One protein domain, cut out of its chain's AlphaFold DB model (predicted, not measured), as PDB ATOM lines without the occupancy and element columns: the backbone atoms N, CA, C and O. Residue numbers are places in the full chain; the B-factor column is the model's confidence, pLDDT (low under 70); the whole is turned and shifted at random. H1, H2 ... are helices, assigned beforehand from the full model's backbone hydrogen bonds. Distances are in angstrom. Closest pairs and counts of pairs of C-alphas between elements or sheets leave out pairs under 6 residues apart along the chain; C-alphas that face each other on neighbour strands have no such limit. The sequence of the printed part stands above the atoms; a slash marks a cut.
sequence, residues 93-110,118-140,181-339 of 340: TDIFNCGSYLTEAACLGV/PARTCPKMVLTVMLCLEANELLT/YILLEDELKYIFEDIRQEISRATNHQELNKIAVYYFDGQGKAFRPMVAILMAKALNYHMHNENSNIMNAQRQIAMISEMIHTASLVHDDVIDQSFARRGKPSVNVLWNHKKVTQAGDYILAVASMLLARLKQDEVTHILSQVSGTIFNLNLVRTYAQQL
ATOM      1  N   THR A  93     -73.328 -10.423 -39.390       31.20
ATOM      2  CA  THR A  93     -71.981  -9.863 -39.186       31.20
ATOM      3  C   THR A  93     -72.008  -8.404 -38.729       31.20
ATOM      4  O   THR A  93     -71.085  -7.950 -38.055       31.20
ATOM      5  N   ASP A  94     -73.106  -7.703 -39.002       28.98
ATOM      6  CA  ASP A  94     -73.186  -6.243 -38.920       28.98
ATOM      7  C   ASP A  94     -73.473  -5.763 -37.480       28.98
ATOM      8  O   ASP A  94     -73.114  -4.669 -37.050       28.98
ATOM      9  N   ILE A  95     -74.054  -6.636 -36.656       30.55
ATOM     10  CA  ILE A  95     -74.368  -6.359 -35.245       30.55
ATOM     11  C   ILE A  95     -73.113  -6.466 -34.355       30.55
ATOM     12  O   ILE A  95     -73.000  -5.763 -33.348       30.55
ATOM     13  N   PHE A  96     -72.153  -7.322 -34.723       28.52
ATOM     14  CA  PHE A  96     -70.998  -7.665 -33.883       28.52
ATOM     15  C   PHE A  96     -70.003  -6.503 -33.750       28.52
ATOM     16  O   PHE A  96     -69.515  -6.233 -32.656       28.52
ATOM     17  N   ASN A  97     -69.787  -5.751 -34.836       29.67
ATOM     18  CA  ASN A  97     -68.970  -4.537 -34.826       29.67
ATOM     19  C   ASN A  97     -69.691  -3.335 -34.203       29.67
ATOM     20  O   ASN A  97     -69.062  -2.318 -33.982       29.67
ATOM     21  N   CYS A  98     -70.987  -3.401 -33.898       31.56
ATOM     22  CA  CYS A  98     -71.669  -2.310 -33.199       31.56
ATOM     23  C   CYS A  98     -71.583  -2.468 -31.672       31.56
ATOM     24  O   CYS A  98     -71.440  -1.486 -30.942       31.56
ATOM     25  N   GLY A  99     -71.667  -3.711 -31.181       28.41
ATOM     26  CA  GLY A  99     -71.665  -4.028 -29.750       28.41
ATOM     27  C   GLY A  99     -70.354  -3.679 -29.046       28.41
ATOM     28  O   GLY A  99     -70.388  -3.107 -27.960       28.41
ATOM     29  N   SER A 100     -69.214  -3.945 -29.686       29.12
ATOM     30  CA  SER A 100     -67.870  -3.683 -29.153       29.12
ATOM     31  C   SER A 100     -67.569  -2.185 -28.972       29.12
ATOM     32  O   SER A 100     -67.049  -1.791 -27.926       29.12
ATOM     33  N   TYR A 101     -67.985  -1.331 -29.913       30.23
ATOM     34  CA  TYR A 101     -67.764   0.124 -29.842       30.23
ATOM     35  C   TYR A 101     -68.730   0.813 -28.864       30.23
ATOM     36  O   TYR A 101     -68.361   1.782 -28.198       30.23
ATOM     37  N   LEU A 102     -69.952   0.286 -28.709       30.62
ATOM     38  CA  LEU A 102     -70.910   0.758 -27.701       30.62
ATOM     39  C   LEU A 102     -70.469   0.405 -26.271       30.62
ATOM     40  O   LEU A 102     -70.666   1.213 -25.360       30.62
ATOM     41  N   THR A 103     -69.831  -0.754 -26.059       27.70
ATOM     42  CA  THR A 103     -69.219  -1.094 -24.762       27.70
ATOM     43  C   THR A 103     -68.027  -0.203 -24.410       27.70
ATOM     44  O   THR A 103     -67.882   0.153 -23.244       27.70
ATOM     45  N   GLU A 104     -67.206   0.221 -25.377       26.84
ATOM     46  CA  GLU A 104     -66.113   1.174 -25.115       26.84
ATOM     47  C   GLU A 104     -66.624   2.596 -24.834       26.84
ATOM     48  O   GLU A 104     -66.161   3.232 -23.886       26.84
ATOM     49  N   ALA A 105     -67.633   3.072 -25.572       26.70
ATOM     50  CA  ALA A 105     -68.238   4.387 -25.339       26.70
ATOM     51  C   ALA A 105     -68.937   4.486 -23.968       26.70
ATOM     52  O   ALA A 105     -68.909   5.540 -23.332       26.70
ATOM     53  N   ALA A 106     -69.518   3.387 -23.479       28.08
ATOM     54  CA  ALA A 106     -70.135   3.320 -22.156       28.08
ATOM     55  C   ALA A 106     -69.129   3.180 -20.996       28.08
ATOM     56  O   ALA A 106     -69.441   3.560 -19.866       28.08
ATOM     57  N   CYS A 107     -67.928   2.653 -21.255       23.70
ATOM     58  CA  CYS A 107     -66.869   2.517 -20.250       23.70
ATOM     59  C   CYS A 107     -66.143   3.841 -19.942       23.70
ATOM     60  O   CYS A 107     -65.466   3.941 -18.917       23.70
ATOM     61  N   LEU A 108     -66.315   4.885 -20.761       24.75
ATOM     62  CA  LEU A 108     -65.819   6.239 -20.481       24.75
ATOM     63  C   LEU A 108     -66.801   6.971 -19.546       24.75
ATOM     64  O   LEU A 108     -67.600   7.811 -19.954       24.75
ATOM     65  N   GLY A 109     -66.757   6.571 -18.274       26.64
ATOM     66  CA  GLY A 109     -67.726   6.865 -17.220       26.64
ATOM     67  C   GLY A 109     -68.161   8.324 -17.050       26.64
ATOM     68  O   GLY A 109     -67.426   9.159 -16.524       26.64
ATOM     69  N   VAL A 110     -69.439   8.575 -17.336       26.80
ATOM     70  CA  VAL A 110     -70.184   9.721 -16.801       26.80
ATOM     71  C   VAL A 110     -71.072   9.216 -15.656       26.80
ATOM     72  O   VAL A 110     -72.070   8.539 -15.918       26.80
ATOM     73  N   PRO A 118     -87.263  13.714 -15.619       33.72
ATOM     74  CA  PRO A 118     -87.729  12.793 -16.664       33.72
ATOM     75  C   PRO A 118     -87.487  13.265 -18.114       33.72
ATOM     76  O   PRO A 118     -87.227  12.458 -19.006       33.72
ATOM     77  N   ALA A 119     -87.480  14.582 -18.351       29.97
ATOM     78  CA  ALA A 119     -87.165  15.185 -19.652       29.97
ATOM     79  C   ALA A 119     -85.718  14.924 -20.133       29.97
ATOM     80  O   ALA A 119     -85.440  15.019 -21.326       29.97
ATOM     81  N   ARG A 120     -84.800  14.577 -19.217       33.59
ATOM     82  CA  ARG A 120     -83.386  14.267 -19.499       33.59
ATOM     83  C   ARG A 120     -83.166  12.819 -19.952       33.59
ATOM     84  O   ARG A 120     -82.210  12.540 -20.667       33.59
ATOM     85  N   THR A 121     -84.061  11.897 -19.590       36.56
ATOM     86  CA  THR A 121     -83.926  10.460 -19.892       36.56
ATOM     87  C   THR A 121     -84.372  10.110 -21.317       36.56
ATOM     88  O   THR A 121     -83.800   9.226 -21.956       36.56
ATOM     89  N   CYS A 122     -85.368  10.823 -21.849       36.47
ATOM     90  CA  CYS A 122     -85.973  10.516 -23.145       36.47
ATOM     91  C   CYS A 122     -85.046  10.703 -24.364       36.47
ATOM     92  O   CYS A 122     -84.981   9.790 -25.194       36.47
ATOM     93  N   PRO A 123     -84.255  11.788 -24.458       38.06
ATOM     94  CA  PRO A 123     -83.278  11.948 -25.532       38.06
ATOM     95  C   PRO A 123     -82.224  10.837 -25.574       38.06
ATOM     96  O   PRO A 123     -81.803  10.438 -26.653       38.06
ATOM     97  N   LYS A 124     -81.815  10.306 -24.411       40.84
ATOM     98  CA  LYS A 124     -80.767   9.279 -24.325       40.84
ATOM     99  C   LYS A 124     -81.187   7.961 -24.965       40.84
ATOM    100  O   LYS A 124     -80.433   7.403 -25.750       40.84
ATOM    101  N   MET A 125     -82.393   7.479 -24.656       38.56
ATOM    102  CA  MET A 125     -82.904   6.208 -25.193       38.56
ATOM    103  C   MET A 125     -83.150   6.264 -26.698       38.56
ATOM    104  O   MET A 125     -82.764   5.341 -27.411       38.56
ATOM    105  N   VAL A 126     -83.760   7.351 -27.175       43.81
ATOM    106  CA  VAL A 126     -83.966   7.602 -28.609       43.81
ATOM    107  C   VAL A 126     -82.633   7.503 -29.357       43.81
ATOM    108  O   VAL A 126     -82.532   6.856 -30.396       43.81
ATOM    109  N   LEU A 127     -81.592   8.087 -28.774       47.12
ATOM    110  CA  LEU A 127     -80.287   8.230 -29.393       47.12
ATOM    111  C   LEU A 127     -79.432   6.953 -29.343       47.12
ATOM    112  O   LEU A 127     -78.735   6.650 -30.308       47.12
ATOM    113  N   THR A 128     -79.534   6.153 -28.276       44.66
ATOM    114  CA  THR A 128     -78.910   4.818 -28.214       44.66
ATOM    115  C   THR A 128     -79.520   3.859 -29.235       44.66
ATOM    116  O   THR A 128     -78.795   3.090 -29.859       44.66
ATOM    117  N   VAL A 129     -80.836   3.920 -29.462       46.78
ATOM    118  CA  VAL A 129     -81.475   3.120 -30.520       46.78
ATOM    119  C   VAL A 129     -81.022   3.597 -31.905       46.78
ATOM    120  O   VAL A 129     -80.729   2.769 -32.760       46.78
ATOM    121  N   MET A 130     -80.874   4.909 -32.117       50.12
ATOM    122  CA  MET A 130     -80.361   5.471 -33.376       50.12
ATOM    123  C   MET A 130     -78.916   5.054 -33.695       50.12
ATOM    124  O   MET A 130     -78.619   4.772 -34.854       50.12
ATOM    125  N   LEU A 131     -78.047   4.942 -32.683       48.88
ATOM    126  CA  LEU A 131     -76.685   4.406 -32.821       48.88
ATOM    127  C   LEU A 131     -76.669   2.978 -33.374       48.88
ATOM    128  O   LEU A 131     -75.952   2.692 -34.331       48.88
ATOM    129  N   CYS A 132     -77.498   2.099 -32.805       44.34
ATOM    130  CA  CYS A 132     -77.607   0.711 -33.254       44.34
ATOM    131  C   CYS A 132     -78.112   0.593 -34.701       44.34
ATOM    132  O   CYS A 132     -77.780  -0.366 -35.393       44.34
ATOM    133  N   LEU A 133     -78.909   1.560 -35.168       47.25
ATOM    134  CA  LEU A 133     -79.437   1.582 -36.533       47.25
ATOM    135  C   LEU A 133     -78.424   2.084 -37.573       47.25
ATOM    136  O   LEU A 133     -78.579   1.783 -38.751       47.25
ATOM    137  N   GLU A 134     -77.408   2.860 -37.185       47.41
ATOM    138  CA  GLU A 134     -76.385   3.373 -38.115       47.41
ATOM    139  C   GLU A 134     -75.278   2.358 -38.401       47.41
ATOM    140  O   GLU A 134     -74.909   2.176 -39.558       47.41
ATOM    141  N   ALA A 135     -74.803   1.626 -37.388       37.28
ATOM    142  CA  ALA A 135     -73.807   0.580 -37.618       37.28
ATOM    143  C   ALA A 135     -74.297  -0.491 -38.609       37.28
ATOM    144  O   ALA A 135     -73.500  -1.064 -39.341       37.28
ATOM    145  N   ASN A 136     -75.614  -0.705 -38.680       35.84
ATOM    146  CA  ASN A 136     -76.246  -1.618 -39.623       35.84
ATOM    147  C   ASN A 136     -76.101  -1.178 -41.099       35.84
ATOM    148  O   ASN A 136     -75.722  -1.982 -41.942       35.84
ATOM    149  N   GLU A 137     -76.362   0.091 -41.438       39.47
ATOM    150  CA  GLU A 137     -76.315   0.553 -42.843       39.47
ATOM    151  C   GLU A 137     -74.883   0.647 -43.400       39.47
ATOM    152  O   GLU A 137     -74.674   0.510 -44.606       39.47
ATOM    153  N   LEU A 138     -73.886   0.824 -42.529       39.16
ATOM    154  CA  LEU A 138     -72.473   0.925 -42.911       39.16
ATOM    155  C   LEU A 138     -71.797  -0.431 -43.162       39.16
ATOM    156  O   LEU A 138     -70.739  -0.466 -43.794       39.16
ATOM    157  N   LEU A 139     -72.392  -1.530 -42.693       29.44
ATOM    158  CA  LEU A 139     -71.825  -2.879 -42.793       29.44
ATOM    159  C   LEU A 139     -72.473  -3.725 -43.906       29.44
ATOM    160  O   LEU A 139     -71.865  -4.692 -44.358       29.44
ATOM    161  N   THR A 140     -73.621  -3.308 -44.452       29.58
ATOM    162  CA  THR A 140     -74.210  -3.960 -45.632       29.58
ATOM    163  C   THR A 140     -73.538  -3.499 -46.939       29.58
ATOM    164  O   THR A 140     -73.596  -2.307 -47.264       29.58
ATOM    165  N   TYR A 181     -95.948   3.718 -39.568       83.38
ATOM    166  CA  TYR A 181     -95.997   4.948 -40.358       83.38
ATOM    167  C   TYR A 181     -97.387   5.576 -40.355       83.38
ATOM    168  O   TYR A 181     -97.490   6.795 -40.266       83.38
ATOM    169  N   ILE A 182     -98.447   4.760 -40.372       86.50
ATOM    170  CA  ILE A 182     -99.831   5.247 -40.262       86.50
ATOM    171  C   ILE A 182    -100.053   5.879 -38.883       86.50
ATOM    172  O   ILE A 182    -100.676   6.928 -38.766       86.50
ATOM    173  N   LEU A 183     -99.487   5.282 -37.828       86.69
ATOM    174  CA  LEU A 183     -99.569   5.826 -36.468       86.69
ATOM    175  C   LEU A 183     -98.868   7.190 -36.313       86.69
ATOM    176  O   LEU A 183     -99.191   7.949 -35.395       86.69
ATOM    177  N   LEU A 184     -97.879   7.468 -37.163       89.12
ATOM    178  CA  LEU A 184     -97.026   8.655 -37.101       89.12
ATOM    179  C   LEU A 184     -97.206   9.607 -38.286       89.12
ATOM    180  O   LEU A 184     -96.336  10.451 -38.525       89.12
ATOM    181  N   GLU A 185     -98.295   9.470 -39.045       87.94
ATOM    182  CA  GLU A 185     -98.500  10.236 -40.276       87.94
ATOM    183  C   GLU A 185     -98.384  11.743 -40.010       87.94
ATOM    184  O   GLU A 185     -97.601  12.426 -40.673       87.94
ATOM    185  N   ASP A 186     -99.064  12.245 -38.977       89.25
ATOM    186  CA  ASP A 186     -99.070  13.666 -38.619       89.25
ATOM    187  C   ASP A 186     -97.687  14.184 -38.201       89.25
ATOM    188  O   ASP A 186     -97.282  15.284 -38.592       89.25
ATOM    189  N   GLU A 187     -96.924  13.400 -37.433       89.75
ATOM    190  CA  GLU A 187     -95.608  13.828 -36.956       89.75
ATOM    191  C   GLU A 187     -94.533  13.795 -38.052       89.75
ATOM    192  O   GLU A 187     -93.640  14.654 -38.064       89.75
ATOM    193  N   LEU A 188     -94.620  12.830 -38.975       90.56
ATOM    194  CA  LEU A 188     -93.653  12.635 -40.058       90.56
ATOM    195  C   LEU A 188     -93.923  13.526 -41.276       90.56
ATOM    196  O   LEU A 188     -92.971  13.900 -41.964       90.56
ATOM    197  N   LYS A 189     -95.181  13.916 -41.520       89.19
ATOM    198  CA  LYS A 189     -95.633  14.615 -42.738       89.19
ATOM    199  C   LYS A 189     -94.752  15.784 -43.177       89.19
ATOM    200  O   LYS A 189     -94.472  15.931 -44.363       89.19
ATOM    201  N   TYR A 190     -94.310  16.613 -42.232       91.81
ATOM    202  CA  TYR A 190     -93.563  17.844 -42.523       91.81
ATOM    203  C   TYR A 190     -92.085  17.789 -42.137       91.81
ATOM    204  O   TYR A 190     -91.387  18.789 -42.270       91.81
ATOM    205  N   ILE A 191     -91.567  16.643 -41.683       93.94
ATOM    206  CA  ILE A 191     -90.219  16.605 -41.100       93.94
ATOM    207  C   ILE A 191     -89.127  16.978 -42.113       93.94
ATOM    208  O   ILE A 191     -88.240  17.769 -41.805       93.94
ATOM    209  N   PHE A 192     -89.225  16.481 -43.347       94.81
ATOM    210  CA  PHE A 192     -88.259  16.781 -44.406       94.81
ATOM    211  C   PHE A 192     -88.394  18.204 -44.949       94.81
ATOM    212  O   PHE A 192     -87.396  18.813 -45.325       94.81
ATOM    213  N   GLU A 193     -89.611  18.751 -44.983       95.44
ATOM    214  CA  GLU A 193     -89.830  20.157 -45.332       95.44
ATOM    215  C   GLU A 193     -89.185  21.073 -44.288       95.44
ATOM    216  O   GLU A 193     -88.432  21.974 -44.646       95.44
ATOM    217  N   ASP A 194     -89.372  20.780 -43.001       95.81
ATOM    218  CA  ASP A 194     -88.770  21.566 -41.924       95.81
ATOM    219  C   ASP A 194     -87.238  21.474 -41.930       95.81
ATOM    220  O   ASP A 194     -86.561  22.483 -41.735       95.81
ATOM    221  N   ILE A 195     -86.670  20.295 -42.222       96.88
ATOM    222  CA  ILE A 195     -85.216  20.144 -42.405       96.88
ATOM    223  C   ILE A 195     -84.733  21.025 -43.566       96.88
ATOM    224  O   ILE A 195     -83.767  21.776 -43.411       96.88
ATOM    225  N   ARG A 196     -85.416  20.989 -44.720       96.81
ATOM    226  CA  ARG A 196     -85.070  21.832 -45.877       96.81
ATOM    227  C   ARG A 196     -85.148  23.318 -45.551       96.81
ATOM    228  O   ARG A 196     -84.305  24.080 -46.030       96.81
ATOM    229  N   GLN A 197     -86.116  23.733 -44.735       96.69
ATOM    230  CA  GLN A 197     -86.231  25.114 -44.277       96.69
ATOM    231  C   GLN A 197     -85.074  25.514 -43.361       96.69
ATOM    232  O   GLN A 197     -84.517  26.593 -43.557       96.69
ATOM    233  N   GLU A 198     -84.674  24.670 -42.407       97.00
ATOM    234  CA  GLU A 198     -83.528  24.967 -41.537       97.00
ATOM    235  C   GLU A 198     -82.217  25.074 -42.327       97.00
ATOM    236  O   GLU A 198     -81.446  26.008 -42.103       97.00
ATOM    237  N   ILE A 199     -82.002  24.195 -43.311       97.25
ATOM    238  CA  ILE A 199     -80.849  24.270 -44.224       97.25
ATOM    239  C   ILE A 199     -80.918  25.553 -45.065       97.25
ATOM    240  O   ILE A 199     -79.971  26.334 -45.091       97.25
ATOM    241  N   SER A 200     -82.058  25.831 -45.701       96.62
ATOM    242  CA  SER A 200     -82.201  26.990 -46.594       96.62
ATOM    243  C   SER A 200     -82.088  28.328 -45.860       96.62
ATOM    244  O   SER A 200     -81.601  29.299 -46.430       96.62
ATOM    245  N   ARG A 201     -82.514  28.406 -44.593       95.75
ATOM    246  CA  ARG A 201     -82.384  29.621 -43.768       95.75
ATOM    247  C   ARG A 201     -80.944  29.903 -43.345       95.75
ATOM    248  O   ARG A 201     -80.627  31.044 -43.019       95.75
ATOM    249  N   ALA A 202     -80.087  28.888 -43.322       93.81
ATOM    250  CA  ALA A 202     -78.718  29.014 -42.845       93.81
ATOM    251  C   ALA A 202     -77.721  29.443 -43.942       93.81
ATOM    252  O   ALA A 202     -76.539  29.601 -43.642       93.81
ATOM    253  N   THR A 203     -78.141  29.616 -45.204       93.44
ATOM    254  CA  THR A 203     -77.250  30.051 -46.296       93.44
ATOM    255  C   THR A 203     -77.964  30.869 -47.366       93.44
ATOM    256  O   THR A 203     -79.100  30.597 -47.732       93.44
ATOM    257  N   ASN A 204     -77.244  31.834 -47.942       93.94
ATOM    258  CA  ASN A 204     -77.676  32.569 -49.135       93.94
ATOM    259  C   ASN A 204     -77.086  31.981 -50.432       93.94
ATOM    260  O   ASN A 204     -77.388  32.449 -51.531       93.94
ATOM    261  N   HIS A 205     -76.214  30.971 -50.333       95.12
ATOM    262  CA  HIS A 205     -75.523  30.406 -51.486       95.12
ATOM    263  C   HIS A 205     -76.393  29.354 -52.183       95.12
ATOM    264  O   HIS A 205     -76.504  28.216 -51.727       95.12
ATOM    265  N   GLN A 206     -76.954  29.707 -53.341       94.75
ATOM    266  CA  GLN A 206     -77.923  28.866 -54.054       94.75
ATOM    267  C   GLN A 206     -77.386  27.474 -54.410       94.75
ATOM    268  O   GLN A 206     -78.073  26.490 -54.170       94.75
ATOM    269  N   GLU A 207     -76.168  27.366 -54.954       94.75
ATOM    270  CA  GLU A 207     -75.609  26.054 -55.329       94.75
ATOM    271  C   GLU A 207     -75.387  25.141 -54.118       94.75
ATOM    272  O   GLU A 207     -75.777  23.982 -54.162       94.75
ATOM    273  N   LEU A 208     -74.819  25.661 -53.022       95.62
ATOM    274  CA  LEU A 208     -74.659  24.911 -51.776       95.62
ATOM    275  C   LEU A 208     -76.014  24.427 -51.257       95.62
ATOM    276  O   LEU A 208     -76.150  23.252 -50.931       95.62
ATOM    277  N   ASN A 209     -77.020  25.310 -51.243       96.38
ATOM    278  CA  ASN A 209     -78.362  24.945 -50.808       96.38
ATOM    279  C   ASN A 209     -78.953  23.829 -51.680       96.38
ATOM    280  O   ASN A 209     -79.465  22.853 -51.147       96.38
ATOM    281  N   LYS A 210     -78.825  23.928 -53.012       96.25
ATOM    282  CA  LYS A 210     -79.310  22.901 -53.952       96.25
ATOM    283  C   LYS A 210     -78.718  21.522 -53.660       96.25
ATOM    284  O   LYS A 210     -79.459  20.546 -53.680       96.25
ATOM    285  N   ILE A 211     -77.412  21.446 -53.391       96.12
ATOM    286  CA  ILE A 211     -76.744  20.176 -53.074       96.12
ATOM    287  C   ILE A 211     -77.197  19.681 -51.693       96.12
ATOM    288  O   ILE A 211     -77.574  18.522 -51.548       96.12
ATOM    289  N   ALA A 212     -77.218  20.565 -50.693       96.69
ATOM    290  CA  ALA A 212     -77.533  20.209 -49.312       96.69
ATOM    291  C   ALA A 212     -78.970  19.689 -49.128       96.69
ATOM    292  O   ALA A 212     -79.199  18.814 -48.299       96.69
ATOM    293  N   VAL A 213     -79.939  20.187 -49.904       96.19
ATOM    294  CA  VAL A 213     -81.343  19.743 -49.814       96.19
ATOM    295  C   VAL A 213     -81.670  18.521 -50.679       96.19
ATOM    296  O   VAL A 213     -82.779  17.999 -50.576       96.19
ATOM    297  N   TYR A 214     -80.737  18.057 -51.519       95.31
ATOM    298  CA  TYR A 214     -81.005  17.074 -52.578       95.31
ATOM    299  C   TYR A 214     -81.602  15.755 -52.063       95.31
ATOM    300  O   TYR A 214     -82.532  15.228 -52.667       95.31
ATOM    301  N   TYR A 215     -81.123  15.251 -50.922       92.69
ATOM    302  CA  TYR A 215     -81.611  14.002 -50.322       92.69
ATOM    303  C   TYR A 215     -82.775  14.172 -49.331       92.69
ATOM    304  O   TYR A 215     -83.270  13.173 -48.807       92.69
ATOM    305  N   PHE A 216     -83.253  15.401 -49.102       93.69
ATOM    306  CA  PHE A 216     -84.368  15.711 -48.193       93.69
ATOM    307  C   PHE A 216     -85.697  15.935 -48.938       93.69
ATOM    308  O   PHE A 216     -86.525  16.766 -48.560       93.69
ATOM    309  N   ASP A 217     -85.914  15.190 -50.016       86.88
ATOM    310  CA  ASP A 217     -87.108  15.241 -50.866       86.88
ATOM    311  C   ASP A 217     -88.269  14.353 -50.377       86.88
ATOM    312  O   ASP A 217     -89.320  14.300 -51.013       86.88
ATOM    313  N   GLY A 218     -88.080  13.653 -49.253       78.50
ATOM    314  CA  GLY A 218     -89.072  12.753 -48.665       78.50
ATOM    315  C   GLY A 218     -89.165  11.378 -49.330       78.50
ATOM    316  O   GLY A 218     -90.062  10.617 -48.986       78.50
ATOM    317  N   GLN A 219     -88.255  11.021 -50.247       75.62
ATOM    318  CA  GLN A 219     -88.245   9.690 -50.881       75.62
ATOM    319  C   GLN A 219     -87.472   8.621 -50.091       75.62
ATOM    320  O   GLN A 219     -87.354   7.478 -50.529       75.62
ATOM    321  N   GLY A 220     -86.935   8.973 -48.921       75.25
ATOM    322  CA  GLY A 220     -86.347   8.017 -47.986       75.25
ATOM    323  C   GLY A 220     -87.405   7.274 -47.161       75.25
ATOM    324  O   GLY A 220     -88.539   7.718 -47.029       75.25
ATOM    325  N   LYS A 221     -87.006   6.165 -46.522       80.62
ATOM    326  CA  LYS A 221     -87.883   5.379 -45.629       80.62
ATOM    327  C   LYS A 221     -88.247   6.104 -44.323       80.62
ATOM    328  O   LYS A 221     -89.027   5.568 -43.545       80.62
ATOM    329  N   ALA A 222     -87.635   7.258 -44.034       84.81
ATOM    330  CA  ALA A 222     -87.823   8.036 -42.802       84.81
ATOM    331  C   ALA A 222     -87.717   7.204 -41.508       84.81
ATOM    332  O   ALA A 222     -88.346   7.515 -40.497       84.81
ATOM    333  N   PHE A 223     -86.941   6.117 -41.544       83.75
ATOM    334  CA  PHE A 223     -86.933   5.115 -40.486       83.75
ATOM    335  C   PHE A 223     -86.364   5.679 -39.178       83.75
ATOM    336  O   PHE A 223     -86.932   5.462 -38.110       83.75
ATOM    337  N   ARG A 224     -85.293   6.480 -39.266       82.81
ATOM    338  CA  ARG A 224     -84.670   7.154 -38.118       82.81
ATOM    339  C   ARG A 224     -85.652   8.115 -37.429       82.81
ATOM    340  O   ARG A 224     -85.910   7.918 -36.238       82.81
ATOM    341  N   PRO A 225     -86.285   9.074 -38.138       88.12
ATOM    342  CA  PRO A 225     -87.371   9.869 -37.582       88.12
ATOM    343  C   PRO A 225     -88.497   9.059 -36.945       88.12
ATOM    344  O   PRO A 225     -88.918   9.373 -35.834       88.12
ATOM    345  N   MET A 226     -88.959   8.013 -37.633       86.88
ATOM    346  CA  MET A 226     -90.061   7.160 -37.192       86.88
ATOM    347  C   MET A 226     -89.742   6.527 -35.833       86.88
ATOM    348  O   MET A 226     -90.501   6.699 -34.878       86.88
ATOM    349  N   VAL A 227     -88.572   5.895 -35.696       81.38
ATOM    350  CA  VAL A 227     -88.161   5.259 -34.437       81.38
ATOM    351  C   VAL A 227     -87.980   6.288 -33.318       81.38
ATOM    352  O   VAL A 227     -88.451   6.055 -32.203       81.38
ATOM    353  N   ALA A 228     -87.366   7.444 -33.590       81.81
ATOM    354  CA  ALA A 228     -87.224   8.497 -32.579       81.81
ATOM    355  C   ALA A 228     -88.566   9.003 -32.054       81.81
ATOM    356  O   ALA A 228     -88.735   9.178 -30.846       81.81
ATOM    357  N   ILE A 229     -89.521   9.226 -32.955       85.00
ATOM    358  CA  ILE A 229     -90.845   9.735 -32.608       85.00
ATOM    359  C   ILE A 229     -91.647   8.667 -31.857       85.00
ATOM    360  O   ILE A 229     -92.253   8.995 -30.838       85.00
ATOM    361  N   LEU A 230     -91.607   7.394 -32.275       83.31
ATOM    362  CA  LEU A 230     -92.251   6.297 -31.535       83.31
ATOM    363  C   LEU A 230     -91.716   6.194 -30.106       83.31
ATOM    364  O   LEU A 230     -92.495   6.101 -29.156       83.31
ATOM    365  N   MET A 231     -90.393   6.246 -29.945       80.12
ATOM    366  CA  MET A 231     -89.754   6.200 -28.632       80.12
ATOM    367  C   MET A 231     -90.145   7.410 -27.776       80.12
ATOM    368  O   MET A 231     -90.461   7.248 -26.598       80.12
ATOM    369  N   ALA A 232     -90.194   8.611 -28.358       81.19
ATOM    370  CA  ALA A 232     -90.673   9.805 -27.669       81.19
ATOM    371  C   ALA A 232     -92.136   9.658 -27.213       81.19
ATOM    372  O   ALA A 232     -92.435   9.914 -26.046       81.19
ATOM    373  N   LYS A 233     -93.032   9.180 -28.089       81.69
ATOM    374  CA  LYS A 233     -94.445   8.930 -27.756       81.69
ATOM    375  C   LYS A 233     -94.595   7.905 -26.631       81.69
ATOM    376  O   LYS A 233     -95.352   8.145 -25.692       81.69
ATOM    377  N   ALA A 234     -93.867   6.788 -26.702       80.94
ATOM    378  CA  ALA A 234     -93.909   5.739 -25.685       80.94
ATOM    379  C   ALA A 234     -93.460   6.266 -24.313       80.94
ATOM    380  O   ALA A 234     -94.119   6.032 -23.301       80.94
ATOM    381  N   LEU A 235     -92.370   7.033 -24.279       75.31
ATOM    382  CA  LEU A 235     -91.858   7.615 -23.040       75.31
ATOM    383  C   LEU A 235     -92.799   8.680 -22.473       75.31
ATOM    384  O   LEU A 235     -93.070   8.666 -21.273       75.31
ATOM    385  N   ASN A 236     -93.358   9.545 -23.322       79.88
ATOM    386  CA  ASN A 236     -94.333  10.547 -22.890       79.88
ATOM    387  C   ASN A 236     -95.594   9.888 -22.322       79.88
ATOM    388  O   ASN A 236     -96.061  10.302 -21.265       79.88
ATOM    389  N   TYR A 237     -96.077   8.811 -22.948       79.94
ATOM    390  CA  TYR A 237     -97.209   8.035 -22.444       79.94
ATOM    391  C   TYR A 237     -96.957   7.499 -21.028       79.94
ATOM    392  O   TYR A 237     -97.796   7.671 -20.142       79.94
ATOM    393  N   HIS A 238     -95.782   6.903 -20.794       74.62
ATOM    394  CA  HIS A 238     -95.407   6.373 -19.480       74.62
ATOM    395  C   HIS A 238     -95.180   7.459 -18.423       74.62
ATOM    396  O   HIS A 238     -95.406   7.218 -17.240       74.62
ATOM    397  N   MET A 239     -94.719   8.641 -18.828       70.50
ATOM    398  CA  MET A 239     -94.370   9.724 -17.906       70.50
ATOM    399  C   MET A 239     -95.535  10.664 -17.586       70.50
ATOM    400  O   MET A 239     -95.562  11.250 -16.505       70.50
ATOM    401  N   HIS A 240     -96.476  10.832 -18.515       72.25
ATOM    402  CA  HIS A 240     -97.521  11.854 -18.446       72.25
ATOM    403  C   HIS A 240     -98.939  11.281 -18.413       72.25
ATOM    404  O   HIS A 240     -99.873  12.007 -18.741       72.25
ATOM    405  N   ASN A 241     -99.097  10.020 -17.987       57.91
ATOM    406  CA  ASN A 241    -100.393   9.389 -17.715       57.91
ATOM    407  C   ASN A 241    -101.402   9.647 -18.854       57.91
ATOM    408  O   ASN A 241    -102.383  10.360 -18.674       57.91
ATOM    409  N   GLU A 242    -101.125   9.061 -20.027       61.38
ATOM    410  CA  GLU A 242    -101.969   9.047 -21.245       61.38
ATOM    411  C   GLU A 242    -101.749  10.180 -22.269       61.38
ATOM    412  O   GLU A 242    -102.208  10.053 -23.404       61.38
ATOM    413  N   ASN A 243    -100.975  11.235 -21.971       65.12
ATOM    414  CA  ASN A 243    -100.581  12.205 -23.006       65.12
ATOM    415  C   ASN A 243     -99.332  11.734 -23.775       65.12
ATOM    416  O   ASN A 243     -98.206  11.853 -23.290       65.12
ATOM    417  N   SER A 244     -99.525  11.226 -24.993       72.94
ATOM    418  CA  SER A 244     -98.449  10.759 -25.880       72.94
ATOM    419  C   SER A 244     -97.947  11.821 -26.866       72.94
ATOM    420  O   SER A 244     -97.114  11.510 -27.716       72.94
ATOM    421  N   ASN A 245     -98.422  13.070 -26.776       82.75
ATOM    422  CA  ASN A 245     -98.009  14.126 -27.701       82.75
ATOM    423  C   ASN A 245     -96.505  14.395 -27.601       82.75
ATOM    424  O   ASN A 245     -95.944  14.469 -26.506       82.75
ATOM    425  N   ILE A 246     -95.853  14.567 -28.750       84.94
ATOM    426  CA  ILE A 246     -94.417  14.839 -28.806       84.94
ATOM    427  C   ILE A 246     -94.109  16.310 -28.522       84.94
ATOM    428  O   ILE A 246     -94.817  17.222 -28.945       84.94
ATOM    429  N   MET A 247     -93.005  16.551 -27.822       85.62
ATOM    430  CA  MET A 247     -92.470  17.890 -27.596       85.62
ATOM    431  C   MET A 247     -91.668  18.364 -28.813       85.62
ATOM    432  O   MET A 247     -91.006  17.570 -29.485       85.62
ATOM    433  N   ASN A 248     -91.608  19.682 -29.029       88.38
ATOM    434  CA  ASN A 248     -90.804  20.276 -30.106       88.38
ATOM    435  C   ASN A 248     -89.331  19.834 -30.063       88.38
ATOM    436  O   ASN A 248     -88.755  19.523 -31.100       88.38
ATOM    437  N   ALA A 249     -88.738  19.735 -28.868       85.00
ATOM    438  CA  ALA A 249     -87.361  19.269 -28.700       85.00
ATOM    439  C   ALA A 249     -87.169  17.806 -29.150       85.00
ATOM    440  O   ALA A 249     -86.165  17.481 -29.776       85.00
ATOM    441  N   GLN A 250     -88.143  16.927 -28.884       85.69
ATOM    442  CA  GLN A 250     -88.100  15.522 -29.316       85.69
ATOM    443  C   GLN A 250     -88.193  15.417 -30.841       85.69
ATOM    444  O   GLN A 250     -87.440  14.668 -31.463       85.69
ATOM    445  N   ARG A 251     -89.053  16.235 -31.460       90.56
ATOM    446  CA  ARG A 251     -89.134  16.333 -32.922       90.56
ATOM    447  C   ARG A 251     -87.842  16.871 -33.539       90.56
ATOM    448  O   ARG A 251     -87.386  16.353 -34.552       90.56
ATOM    449  N   GLN A 252     -87.222  17.873 -32.916       91.75
ATOM    450  CA  GLN A 252     -85.936  18.408 -33.364       91.75
ATOM    451  C   GLN A 252     -84.817  17.364 -33.293       91.75
ATOM    452  O   GLN A 252     -84.003  17.310 -34.206       91.75
ATOM    453  N   ILE A 253     -84.798  16.488 -32.284       87.19
ATOM    454  CA  ILE A 253     -83.838  15.371 -32.225       87.19
ATOM    455  C   ILE A 253     -84.034  14.410 -33.408       87.19
ATOM    456  O   ILE A 253     -83.052  14.020 -34.038       87.19
ATOM    457  N   ALA A 254     -85.283  14.080 -33.755       90.31
ATOM    458  CA  ALA A 254     -85.587  13.256 -34.927       90.31
ATOM    459  C   ALA A 254     -85.074  13.899 -36.232       90.31
ATOM    460  O   ALA A 254     -84.480  13.215 -37.063       90.31
ATOM    461  N   MET A 255     -85.239  15.219 -36.379       94.19
ATOM    462  CA  MET A 255     -84.694  15.980 -37.512       94.19
ATOM    463  C   MET A 255     -83.161  15.959 -37.537       94.19
ATOM    464  O   MET A 255     -82.573  15.637 -38.564       94.19
ATOM    465  N   ILE A 256     -82.512  16.276 -36.411       93.12
ATOM    466  CA  ILE A 256     -81.046  16.329 -36.287       93.12
ATOM    467  C   ILE A 256     -80.427  14.973 -36.634       93.12
ATOM    468  O   ILE A 256     -79.430  14.928 -37.351       93.12
ATOM    469  N   SER A 257     -81.023  13.871 -36.175       89.06
ATOM    470  CA  SER A 257     -80.526  12.536 -36.503       89.06
ATOM    471  C   SER A 257     -80.600  12.234 -37.999       89.06
ATOM    472  O   SER A 257     -79.612  11.765 -38.560       89.06
ATOM    473  N   GLU A 258     -81.716  12.546 -38.665       91.69
ATOM    474  CA  GLU A 258     -81.833  12.357 -40.118       91.69
ATOM    475  C   GLU A 258     -80.866  13.267 -40.891       91.69
ATOM    476  O   GLU A 258     -80.353  12.877 -41.940       91.69
ATOM    477  N   MET A 259     -80.570  14.464 -40.368       94.81
ATOM    478  CA  MET A 259     -79.571  15.359 -40.953       94.81
ATOM    479  C   MET A 259     -78.152  14.798 -40.850       94.81
ATOM    480  O   MET A 259     -77.434  14.820 -41.846       94.81
ATOM    481  N   ILE A 260     -77.754  14.279 -39.684       91.25
ATOM    482  CA  ILE A 260     -76.434  13.654 -39.484       91.25
ATOM    483  C   ILE A 260     -76.281  12.435 -40.399       91.25
ATOM    484  O   ILE A 260     -75.280  12.325 -41.101       91.25
ATOM    485  N   HIS A 261     -77.300  11.574 -40.453       87.81
ATOM    486  CA  HIS A 261     -77.327  10.426 -41.358       87.81
ATOM    487  C   HIS A 261     -77.240  10.854 -42.831       87.81
ATOM    488  O   HIS A 261     -76.458  10.327 -43.609       87.81
ATOM    489  N   THR A 262     -77.999  11.867 -43.246       91.50
ATOM    490  CA  THR A 262     -77.928  12.325 -44.640       91.50
ATOM    491  C   THR A 262     -76.563  12.941 -44.966       91.50
ATOM    492  O   THR A 262     -76.078  12.770 -46.082       91.50
ATOM    493  N   ALA A 263     -75.916  13.615 -44.009       92.56
ATOM    494  CA  ALA A 263     -74.562  14.137 -44.184       92.56
ATOM    495  C   ALA A 263     -73.531  13.015 -44.402       92.56
ATOM    496  O   ALA A 263     -72.701  13.147 -45.303       92.56
ATOM    497  N   SER A 264     -73.614  11.904 -43.654       88.56
ATOM    498  CA  SER A 264     -72.734  10.749 -43.885       88.56
ATOM    499  C   SER A 264     -72.962  10.143 -45.271       88.56
ATOM    500  O   SER A 264     -71.993   9.961 -45.997       88.56
ATOM    501  N   LEU A 265     -74.216   9.977 -45.720       88.12
ATOM    502  CA  LEU A 265     -74.504   9.478 -47.077       88.12
ATOM    503  C   LEU A 265     -73.918  10.369 -48.185       88.12
ATOM    504  O   LEU A 265     -73.472   9.866 -49.217       88.12
ATOM    505  N   VAL A 266     -73.941  11.694 -47.994       90.94
ATOM    506  CA  VAL A 266     -73.351  12.659 -48.938       90.94
ATOM    507  C   VAL A 266     -71.832  12.497 -49.012       90.94
ATOM    508  O   VAL A 266     -71.267  12.567 -50.103       90.94
ATOM    509  N   HIS A 267     -71.164  12.282 -47.876       90.25
ATOM    510  CA  HIS A 267     -69.724  12.012 -47.837       90.25
ATOM    511  C   HIS A 267     -69.380  10.638 -48.419       90.25
ATOM    512  O   HIS A 267     -68.447  10.543 -49.217       90.25
ATOM    513  N   ASP A 268     -70.168   9.611 -48.108       87.75
ATOM    514  CA  ASP A 268     -69.989   8.253 -48.625       87.75
ATOM    515  C   ASP A 268     -70.093   8.215 -50.153       87.75
ATOM    516  O   ASP A 268     -69.316   7.528 -50.802       87.75
ATOM    517  N   ASP A 269     -70.974   9.013 -50.769       88.56
ATOM    518  CA  ASP A 269     -71.057   9.100 -52.236       88.56
ATOM    519  C   ASP A 269     -69.765   9.582 -52.902       88.56
ATOM    520  O   ASP A 269     -69.488   9.216 -54.049       88.56
ATOM    521  N   VAL A 270     -68.976  10.398 -52.200       88.94
ATOM    522  CA  VAL A 270     -67.663  10.848 -52.673       88.94
ATOM    523  C   VAL A 270     -66.608   9.764 -52.462       88.94
ATOM    524  O   VAL A 270     -65.784   9.555 -53.352       88.94
ATOM    525  N   ILE A 271     -66.635   9.084 -51.313       85.81
ATOM    526  CA  ILE A 271     -65.669   8.033 -50.955       85.81
ATOM    527  C   ILE A 271     -65.868   6.797 -51.842       85.81
ATOM    528  O   ILE A 271     -64.930   6.363 -52.507       85.81
ATOM    529  N   ASP A 272     -67.098   6.287 -51.913       84.81
ATOM    530  CA  ASP A 272     -67.466   5.073 -52.651       84.81
ATOM    531  C   ASP A 272     -67.596   5.314 -54.172       84.81
ATOM    532  O   ASP A 272     -67.831   4.373 -54.929       84.81
ATOM    533  N   GLN A 273     -67.503   6.567 -54.640       85.88
ATOM    534  CA  GLN A 273     -67.746   6.959 -56.039       85.88
ATOM    535  C   GLN A 273     -69.068   6.399 -56.602       85.88
ATOM    536  O   GLN A 273     -69.147   5.953 -57.750       85.88
ATOM    537  N   SER A 274     -70.124   6.415 -55.789       83.75
ATOM    538  CA  SER A 274     -71.402   5.784 -56.121       83.75
ATOM    539  C   SER A 274     -72.054   6.432 -57.356       83.75
ATOM    540  O   SER A 274     -71.992   7.649 -57.544       83.75
ATOM    541  N   PHE A 275     -72.730   5.642 -58.201       86.12
ATOM    542  CA  PHE A 275     -73.462   6.172 -59.365       86.12
ATOM    543  C   PHE A 275     -74.904   6.588 -59.038       86.12
ATOM    544  O   PHE A 275     -75.446   7.514 -59.646       86.12
ATOM    545  N   ALA A 276     -75.549   5.901 -58.094       85.50
ATOM    546  CA  ALA A 276     -76.953   6.111 -57.760       85.50
ATOM    547  C   ALA A 276     -77.224   5.886 -56.269       85.50
ATOM    548  O   ALA A 276     -76.639   5.000 -55.649       85.50
ATOM    549  N   ARG A 277     -78.170   6.655 -55.721       83.56
ATOM    550  CA  ARG A 277     -78.663   6.546 -54.345       83.56
ATOM    551  C   ARG A 277     -80.158   6.848 -54.300       83.56
ATOM    552  O   ARG A 277     -80.633   7.754 -54.979       83.56
ATOM    553  N   ARG A 278     -80.918   6.068 -53.519       81.50
ATOM    554  CA  ARG A 278     -82.387   6.207 -53.375       81.50
ATOM    555  C   ARG A 278     -83.127   6.266 -54.732       81.50
ATOM    556  O   ARG A 278     -84.065   7.032 -54.911       81.50
ATOM    557  N   GLY A 279     -82.675   5.471 -55.708       81.81
ATOM    558  CA  GLY A 279     -83.264   5.417 -57.054       81.81
ATOM    559  C   GLY A 279     -82.982   6.636 -57.944       81.81
ATOM    560  O   GLY A 279     -83.581   6.751 -59.012       81.81
ATOM    561  N   LYS A 280     -82.082   7.539 -57.531       86.81
ATOM    562  CA  LYS A 280     -81.690   8.756 -58.259       86.81
ATOM    563  C   LYS A 280     -80.173   8.794 -58.475       86.81
ATOM    564  O   LYS A 280     -79.457   8.078 -57.777       86.81
ATOM    565  N   PRO A 281     -79.657   9.604 -59.419       91.25
ATOM    566  CA  PRO A 281     -78.218   9.822 -59.547       91.25
ATOM    567  C   PRO A 281     -77.633  10.320 -58.224       91.25
ATOM    568  O   PRO A 281     -78.261  11.146 -57.551       91.25
ATOM    569  N   SER A 282     -76.460   9.811 -57.848       90.62
ATOM    570  CA  SER A 282     -75.784  10.265 -56.633       90.62
ATOM    571  C   SER A 282     -75.347  11.728 -56.765       90.62
ATOM    572  O   SER A 282     -75.152  12.255 -57.867       90.62
ATOM    573  N   VAL A 283     -75.140  12.392 -55.629       90.94
ATOM    574  CA  VAL A 283     -74.611  13.764 -55.601       90.94
ATOM    575  C   VAL A 283     -73.226  13.874 -56.249       90.94
ATOM    576  O   VAL A 283     -72.932  14.899 -56.859       90.94
ATOM    577  N   ASN A 284     -72.404  12.822 -56.185       89.88
ATOM    578  CA  ASN A 284     -71.066  12.792 -56.784       89.88
ATOM    579  C   ASN A 284     -71.098  12.713 -58.322       89.88
ATOM    580  O   ASN A 284     -70.195  13.214 -58.987       89.88
ATOM    581  N   VAL A 285     -72.153  12.133 -58.905       91.94
ATOM    582  CA  VAL A 285     -72.364  12.145 -60.365       91.94
ATOM    583  C   VAL A 285     -72.822  13.521 -60.848       91.94
ATOM    584  O   VAL A 285     -72.430  13.971 -61.923       91.94
ATOM    585  N   LEU A 286     -73.673  14.190 -60.070       92.75
ATOM    586  CA  LEU A 286     -74.300  15.452 -60.465       92.75
ATOM    587  C   LEU A 286     -73.410  16.675 -60.219       92.75
ATOM    588  O   LEU A 286     -73.465  17.647 -60.975       92.75
ATOM    589  N   TRP A 287     -72.594  16.640 -59.167       94.88
ATOM    590  CA  TRP A 287     -71.750  17.752 -58.753       94.88
ATOM    591  C   TRP A 287     -70.313  17.307 -58.507       94.88
ATOM    592  O   TRP A 287     -70.023  16.166 -58.182       94.88
ATOM    593  N   ASN A 288     -69.388  18.260 -58.626       93.19
ATOM    594  CA  ASN A 288     -67.982  18.018 -58.327       93.19
ATOM    595  C   ASN A 288     -67.803  17.573 -56.866       93.19
ATOM    596  O   ASN A 288     -68.300  18.250 -55.962       93.19
ATOM    597  N   HIS A 289     -67.008  16.523 -56.653       93.00
ATOM    598  CA  HIS A 289     -66.696  15.954 -55.341       93.00
ATOM    599  C   HIS A 289     -66.365  17.003 -54.261       93.00
ATOM    600  O   HIS A 289     -66.879  16.913 -53.154       93.00
ATOM    601  N   LYS A 290     -65.612  18.071 -54.580       93.88
ATOM    602  CA  LYS A 290     -65.294  19.145 -53.616       93.88
ATOM    603  C   LYS A 290     -66.540  19.874 -53.111       93.88
ATOM    604  O   LYS A 290     -66.632  20.174 -51.925       93.88
ATOM    605  N   LYS A 291     -67.491  20.164 -54.006       94.31
ATOM    606  CA  LYS A 291     -68.755  20.826 -53.646       94.31
ATOM    607  C   LYS A 291     -69.643  19.896 -52.821       94.31
ATOM    608  O   LYS A 291     -70.315  20.358 -51.908       94.31
ATOM    609  N   VAL A 292     -69.631  18.602 -53.142       94.69
ATOM    610  CA  VAL A 292     -70.396  17.573 -52.430       94.69
ATOM    611  C   VAL A 292     -69.875  17.395 -51.005       94.69
ATOM    612  O   VAL A 292     -70.662  17.469 -50.066       94.69
ATOM    613  N   THR A 293     -68.555  17.279 -50.818       95.12
ATOM    614  CA  THR A 293     -67.942  17.216 -49.480       95.12
ATOM    615  C   THR A 293     -68.302  18.446 -48.643       95.12
ATOM    616  O   THR A 293     -68.773  18.302 -47.518       95.12
ATOM    617  N   GLN A 294     -68.194  19.651 -49.223       95.69
ATOM    618  CA  GLN A 294     -68.587  20.899 -48.555       95.69
ATOM    619  C   GLN A 294     -70.079  20.946 -48.197       95.69
ATOM    620  O   GLN A 294     -70.443  21.511 -47.168       95.69
ATOM    621  N   ALA A 295     -70.953  20.372 -49.027       96.94
ATOM    622  CA  ALA A 295     -72.375  20.284 -48.722       96.94
ATOM    623  C   ALA A 295     -72.651  19.331 -47.550       96.94
ATOM    624  O   ALA A 295     -73.471  19.664 -46.697       96.94
ATOM    625  N   GLY A 296     -71.945  18.199 -47.462       95.81
ATOM    626  CA  GLY A 296     -72.024  17.301 -46.306       95.81
ATOM    627  C   GLY A 296     -71.584  17.987 -45.008       95.81
ATOM    628  O   GLY A 296     -72.320  17.967 -44.021       95.81
ATOM    629  N   ASP A 297     -70.455  18.706 -45.042       96.12
ATOM    630  CA  ASP A 297     -69.961  19.486 -43.893       96.12
ATOM    631  C   ASP A 297     -70.967  20.564 -43.477       96.12
ATOM    632  O   ASP A 297     -71.211  20.800 -42.293       96.12
ATOM    633  N   TYR A 298     -71.587  21.210 -44.465       97.56
ATOM    634  CA  TYR A 298     -72.601  22.225 -44.237       97.56
ATOM    635  C   TYR A 298     -73.856  21.655 -43.560       97.56
ATOM    636  O   TYR A 298     -74.335  22.243 -42.589       97.56
ATOM    637  N   ILE A 299     -74.363  20.495 -44.002       97.25
ATOM    638  CA  ILE A 299     -75.496  19.818 -43.347       97.25
ATOM    639  C   ILE A 299     -75.147  19.504 -41.885       97.25
ATOM    640  O   ILE A 299     -75.945  19.798 -40.991       97.25
ATOM    641  N   LEU A 300     -73.947  18.969 -41.626       95.00
ATOM    642  CA  LEU A 300     -73.487  18.647 -40.273       95.00
ATOM    643  C   LEU A 300     -73.360  19.898 -39.387       95.00
ATOM    644  O   LEU A 300     -73.730  19.869 -38.208       95.00
ATOM    645  N   ALA A 301     -72.895  21.017 -39.948       96.38
ATOM    646  CA  ALA A 301     -72.823  22.294 -39.246       96.38
ATOM    647  C   ALA A 301     -74.220  22.806 -38.854       96.38
ATOM    648  O   ALA A 301     -74.432  23.185 -37.699       96.38
ATOM    649  N   VAL A 302     -75.197  22.760 -39.768       97.38
ATOM    650  CA  VAL A 302     -76.585  23.152 -39.461       97.38
ATOM    651  C   VAL A 302     -77.196  22.216 -38.412       97.38
ATOM    652  O   VAL A 302     -77.807  22.697 -37.457       97.38
ATOM    653  N   ALA A 303     -76.977  20.902 -38.514       95.81
ATOM    654  CA  ALA A 303     -77.428  19.935 -37.510       95.81
ATOM    655  C   ALA A 303     -76.839  20.241 -36.120       95.81
ATOM    656  O   ALA A 303     -77.559  20.244 -35.119       95.81
ATOM    657  N   SER A 304     -75.552  20.593 -36.062       94.31
ATOM    658  CA  SER A 304     -74.862  20.988 -34.827       94.31
ATOM    659  C   SER A 304     -75.416  22.294 -34.244       94.31
ATOM    660  O   SER A 304     -75.581  22.414 -33.030       94.31
ATOM    661  N   MET A 305     -75.774  23.264 -35.093       95.38
ATOM    662  CA  MET A 305     -76.448  24.492 -34.656       95.38
ATOM    663  C   MET A 305     -77.833  24.203 -34.065       95.38
ATOM    664  O   MET A 305     -78.185  24.778 -33.035       95.38
ATOM    665  N   LEU A 306     -78.617  23.320 -34.690       94.69
ATOM    666  CA  LEU A 306     -79.922  22.898 -34.168       94.69
ATOM    667  C   LEU A 306     -79.784  22.186 -32.823       94.69
ATOM    668  O   LEU A 306     -80.531  22.491 -31.894       94.69
ATOM    669  N   LEU A 307     -78.793  21.307 -32.698       91.00
ATOM    670  CA  LEU A 307     -78.471  20.618 -31.454       91.00
ATOM    671  C   LEU A 307     -78.121  21.602 -30.331       91.00
ATOM    672  O   LEU A 307     -78.693  21.530 -29.246       91.00
ATOM    673  N   ALA A 308     -77.268  22.590 -30.606       92.69
ATOM    674  CA  ALA A 308     -76.914  23.621 -29.632       92.69
ATOM    675  C   ALA A 308     -78.122  24.481 -29.203       92.69
ATOM    676  O   ALA A 308     -78.227  24.878 -28.039       92.69
ATOM    677  N   ARG A 309     -79.077  24.742 -30.110       93.00
ATOM    678  CA  ARG A 309     -80.314  25.488 -29.800       93.00
ATOM    679  C   ARG A 309     -81.226  24.757 -28.811       93.00
ATOM    680  O   ARG A 309     -82.008  25.433 -28.144       93.00
ATOM    681  N   LEU A 310     -81.100  23.433 -28.667       88.31
ATOM    682  CA  LEU A 310     -81.845  22.667 -27.660       88.31
ATOM    683  C   LEU A 310     -81.461  23.056 -26.227       88.31
ATOM    684  O   LEU A 310     -82.277  22.874 -25.326       88.31
ATOM    685  N   LYS A 311     -80.250  23.599 -26.012       89.56
ATOM    686  CA  LYS A 311     -79.711  23.967 -24.686       89.56
ATOM    687  C   LYS A 311     -79.785  22.819 -23.670       89.56
ATOM    688  O   LYS A 311     -80.078  23.032 -22.495       89.56
ATOM    689  N   GLN A 312     -79.553  21.598 -24.146       81.75
ATOM    690  CA  GLN A 312     -79.485  20.393 -23.327       81.75
ATOM    691  C   GLN A 312     -78.101  19.769 -23.481       81.75
ATOM    692  O   GLN A 312     -77.871  18.980 -24.396       81.75
ATOM    693  N   ASP A 313     -77.183  20.128 -22.586       81.31
ATOM    694  CA  ASP A 313     -75.765  19.745 -22.671       81.31
ATOM    695  C   ASP A 313     -75.569  18.232 -22.753       81.31
ATOM    696  O   ASP A 313     -74.729  17.741 -23.498       81.31
ATOM    697  N   GLU A 314     -76.402  17.481 -22.041       75.88
ATOM    698  CA  GLU A 314     -76.373  16.024 -22.039       75.88
ATOM    699  C   GLU A 314     -76.754  15.422 -23.399       75.88
ATOM    700  O   GLU A 314     -76.129  14.467 -23.854       75.88
ATOM    701  N   VAL A 315     -77.734  16.012 -24.085       75.56
ATOM    702  CA  VAL A 315     -78.136  15.588 -25.434       75.56
ATOM    703  C   VAL A 315     -77.043  15.929 -26.433       75.56
ATOM    704  O   VAL A 315     -76.674  15.087 -27.248       75.56
ATOM    705  N   THR A 316     -76.485  17.137 -26.328       80.31
ATOM    706  CA  THR A 316     -75.356  17.584 -27.148       80.31
ATOM    707  C   THR A 316     -74.144  16.677 -26.971       80.31
ATOM    708  O   THR A 316     -73.536  16.271 -27.958       80.31
ATOM    709  N   HIS A 317     -73.825  16.305 -25.730       76.06
ATOM    710  CA  HIS A 317     -72.720  15.410 -25.419       76.06
ATOM    711  C   HIS A 317     -72.902  14.046 -26.087       76.06
ATOM    712  O   HIS A 317     -72.023  13.614 -26.833       76.06
ATOM    713  N   ILE A 318     -74.060  13.406 -25.914       73.00
ATOM    714  CA  ILE A 318     -74.290  12.078 -26.493       73.00
ATOM    715  C   ILE A 318     -74.302  12.157 -28.026       73.00
ATOM    716  O   ILE A 318     -73.650  11.344 -28.672       73.00
ATOM    717  N   LEU A 319     -74.956  13.157 -28.634       76.19
ATOM    718  CA  LEU A 319     -74.964  13.307 -30.099       76.19
ATOM    719  C   LEU A 319     -73.571  13.604 -30.672       76.19
ATOM    720  O   LEU A 319     -73.263  13.182 -31.788       76.19
ATOM    721  N   SER A 320     -72.710  14.289 -29.914       77.19
ATOM    722  CA  SER A 320     -71.315  14.503 -30.307       77.19
ATOM    723  C   SER A 320     -70.505  13.206 -30.278       77.19
ATOM    724  O   SER A 320     -69.754  12.943 -31.217       77.19
ATOM    725  N   GLN A 321     -70.716  12.357 -29.264       74.94
ATOM    726  CA  GLN A 321     -70.102  11.028 -29.199       74.94
ATOM    727  C   GLN A 321     -70.576  10.165 -30.370       74.94
ATOM    728  O   GLN A 321     -69.749   9.589 -31.068       74.94
ATOM    729  N   VAL A 322     -71.887  10.157 -30.637       73.00
ATOM    730  CA  VAL A 322     -72.495   9.444 -31.770       73.00
ATOM    731  C   VAL A 322     -71.858   9.856 -33.086       73.00
ATOM    732  O   VAL A 322     -71.395   9.004 -33.838       73.00
ATOM    733  N   SER A 323     -71.794  11.162 -33.345       73.31
ATOM    734  CA  SER A 323     -71.179  11.693 -34.563       73.31
ATOM    735  C   SER A 323     -69.725  11.232 -34.675       73.31
ATOM    736  O   SER A 323     -69.329  10.700 -35.708       73.31
ATOM    737  N   GLY A 324     -68.944  11.353 -33.594       71.81
ATOM    738  CA  GLY A 324     -67.553  10.897 -33.561       71.81
ATOM    739  C   GLY A 324     -67.396   9.406 -33.873       71.81
ATOM    740  O   GLY A 324     -66.517   9.038 -34.651       71.81
ATOM    741  N   THR A 325     -68.266   8.554 -33.325       68.00
ATOM    742  CA  THR A 325     -68.274   7.113 -33.612       68.00
ATOM    743  C   THR A 325     -68.587   6.829 -35.079       68.00
ATOM    744  O   THR A 325     -67.869   6.047 -35.694       68.00
ATOM    745  N   ILE A 326     -69.594   7.484 -35.667       69.38
ATOM    746  CA  ILE A 326     -69.975   7.287 -37.079       69.38
ATOM    747  C   ILE A 326     -68.798   7.598 -38.006       69.38
ATOM    748  O   ILE A 326     -68.412   6.770 -38.828       69.38
ATOM    749  N   PHE A 327     -68.175   8.766 -37.839       73.81
ATOM    750  CA  PHE A 327     -67.050   9.157 -38.691       73.81
ATOM    751  C   PHE A 327     -65.823   8.264 -38.489       73.81
ATOM    752  O   PHE A 327     -65.109   7.981 -39.452       73.81
ATOM    753  N   ASN A 328     -65.585   7.784 -37.265       70.44
ATOM    754  CA  ASN A 328     -64.520   6.821 -37.002       70.44
ATOM    755  C   ASN A 328     -64.762   5.501 -37.754       70.44
ATOM    756  O   ASN A 328     -63.866   5.020 -38.442       70.44
ATOM    757  N   LEU A 329     -65.984   4.963 -37.692       67.25
ATOM    758  CA  LEU A 329     -66.355   3.733 -38.395       67.25
ATOM    759  C   LEU A 329     -66.230   3.881 -39.920       67.25
ATOM    760  O   LEU A 329     -65.661   3.001 -40.567       67.25
ATOM    761  N   ASN A 330     -66.670   5.008 -40.491       70.00
ATOM    762  CA  ASN A 330     -66.523   5.281 -41.928       70.00
ATOM    763  C   ASN A 330     -65.054   5.331 -42.353       70.00
ATOM    764  O   ASN A 330     -64.674   4.802 -43.402       70.00
ATOM    765  N   LEU A 331     -64.202   5.926 -41.518       73.50
ATOM    766  CA  LEU A 331     -62.769   5.969 -41.762       73.50
ATOM    767  C   LEU A 331     -62.154   4.561 -41.730       73.50
ATOM    768  O   LEU A 331     -61.408   4.201 -42.638       73.50
ATOM    769  N   VAL A 332     -62.499   3.745 -40.729       71.94
ATOM    770  CA  VAL A 332     -62.042   2.347 -40.631       71.94
ATOM    771  C   VAL A 332     -62.475   1.538 -41.858       71.94
ATOM    772  O   VAL A 332     -61.653   0.823 -42.431       71.94
ATOM    773  N   ARG A 333     -63.725   1.693 -42.312       70.25
ATOM    774  CA  ARG A 333     -64.226   1.059 -43.542       70.25
ATOM    775  C   ARG A 333     -63.413   1.474 -44.769       70.25
ATOM    776  O   ARG A 333     -63.039   0.618 -45.564       70.25
ATOM    777  N   THR A 334     -63.102   2.763 -44.898       70.44
ATOM    778  CA  THR A 334     -62.291   3.281 -46.012       70.44
ATOM    779  C   THR A 334     -60.894   2.652 -46.021       70.44
ATOM    780  O   THR A 334     -60.400   2.256 -47.072       70.44
ATOM    781  N   TYR A 335     -60.260   2.514 -44.852       72.69
ATOM    782  CA  TYR A 335     -58.963   1.841 -44.747       72.69
ATOM    783  C   TYR A 335     -59.041   0.350 -45.090       72.69
ATOM    784  O   TYR A 335     -58.129  -0.163 -45.730       72.69
ATOM    785  N   ALA A 336     -60.119  -0.339 -44.703       68.38
ATOM    786  CA  ALA A 336     -60.312  -1.747 -45.043       68.38
ATOM    787  C   ALA A 336     -60.425  -1.963 -46.563       68.38
ATOM    788  O   ALA A 336     -59.787  -2.864 -47.093       68.38
ATOM    789  N   GLN A 337     -61.148  -1.089 -47.272       68.44
ATOM    790  CA  GLN A 337     -61.286  -1.145 -48.735       68.44
ATOM    791  C   GLN A 337     -59.968  -0.899 -49.492       68.44
ATOM    792  O   GLN A 337     -59.847  -1.295 -50.644       68.44
ATOM    793  N   GLN A 338     -58.979  -0.236 -48.881       63.84
ATOM    794  CA  GLN A 338     -57.664   0.000 -49.499       63.84
ATOM    795  C   GLN A 338     -56.712  -1.202 -49.395       63.84
ATOM    796  O   GLN A 338     -55.640  -1.177 -50.001       63.84
ATOM    797  N   LEU A 339     -57.059  -2.207 -48.587       58.97
ATOM    798  CA  LEU A 339     -56.245  -3.403 -48.359       58.97
ATOM    799  C   LEU A 339     -56.641  -4.587 -49.261       58.97
ATOM    800  O   LEU A 339     -55.963  -5.615 -49.213       58.97
TER     801      LEU A 339
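What this domain is: This is residues 93 to 110, 118 to 140 and 181 to 339 of the 340 residues of an uncharacterized protein of Anopheles culicifacies (UniProt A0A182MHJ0). What shape does this domain have? Long helices run mostly lengthwise in a bundle, with H7 in its middle and H2, H6, H9 and H10 beside it; the short helices H4 and H5 cross one side, and H1 lies on the opposite side, on H2. What is it built of? The printed part has 200 residues with ten named helices, H1 to H10 in order along the chain, and no named strand; the class is all helix. How do the helices run, and how large is it? H1, H2, H6, H7, H9 and H10 form an up-and-down bundle, each running against the one before it. The whole is compact, with a radius of gyration of the C-alphas of 17.1 A and spans of 52 by 38 by 31 A.

How they stand to each other: Where does H1, residues 96 to 107, sit? It touches H2, residues 118 to 139, with residues 97 to 98 alone; the closest C-alphas, of Cys 98 and Ala 135, are 5.7 A apart. H2 touches H6, residues 223 to 239, opposite ways at a shallow tilt of 25 degrees, the closest C-alphas being Val 126 and Ala 228 at 5.2 A. H2 also touches H10, residues 313 to 337, the same way at a shallow tilt of 7 degrees, closest at C-alphas 123 and 315, 6.3 A. What does the hub touch? The hub H7, residues 248 to 271, touches six helices, among them H9, residues 289 to 309, with C-alphas 263 and 296 closest at 4.6 A. H6 and H7 form a helical hairpin, with C-alphas 225 and 254 closest at 4.7 A. Where are the shorter helices? H3, residues 185 to 188, only just touches H6, with 3 pairs of C-alphas within 8 A, closest at C-alphas 188 and 226, 7.1 A. H4, residues 191 to 201, touches H7 about perpendicular at 75 degrees, closest at C-alphas 195 and 255, 6.4 A. H5, residues 206 to 212, touches H9, closest at C-alphas 212 and 295, 5.2 A, and H8, residues 283 to 286, touches H7, closest at C-alphas 284 and 270, 5.7 A. How complete are the backbones? Every O i to N i+4 pair is within hydrogen-bond range in H4, H5, H6, H9 and H10, against 6 of 8 in H1, 11 of 18 in H2 and 19 of 20 in H7; H3 and H8 are too short for such a pair.

Where its parts are: Where do the first and last helices lie? H1 begins at C-alpha 96 (-70.998, -7.665, -33.883), and H10 ends at C-alpha 337 (-61.286, -1.145, -48.735). How long are the longer helices? From first to last C-alpha H10 measures 36.4 A, H7 34.9 A, H2 34.4 A, H9 30.5 A and H6 24.2 A.

The domain as a whole: Where is the printed part cut? Residues 111 to 117 and 141 to 180 are not printed, with C-alpha gaps of 17.8 A and 24.1 A. Which printed link is long, and where is confidence low? The link from H7 to H8 is long, with 11 residues. The mean pLDDT of the printed part is 75.4, and 51 residues are under 70, among them 93 to 110 and 118 to 140.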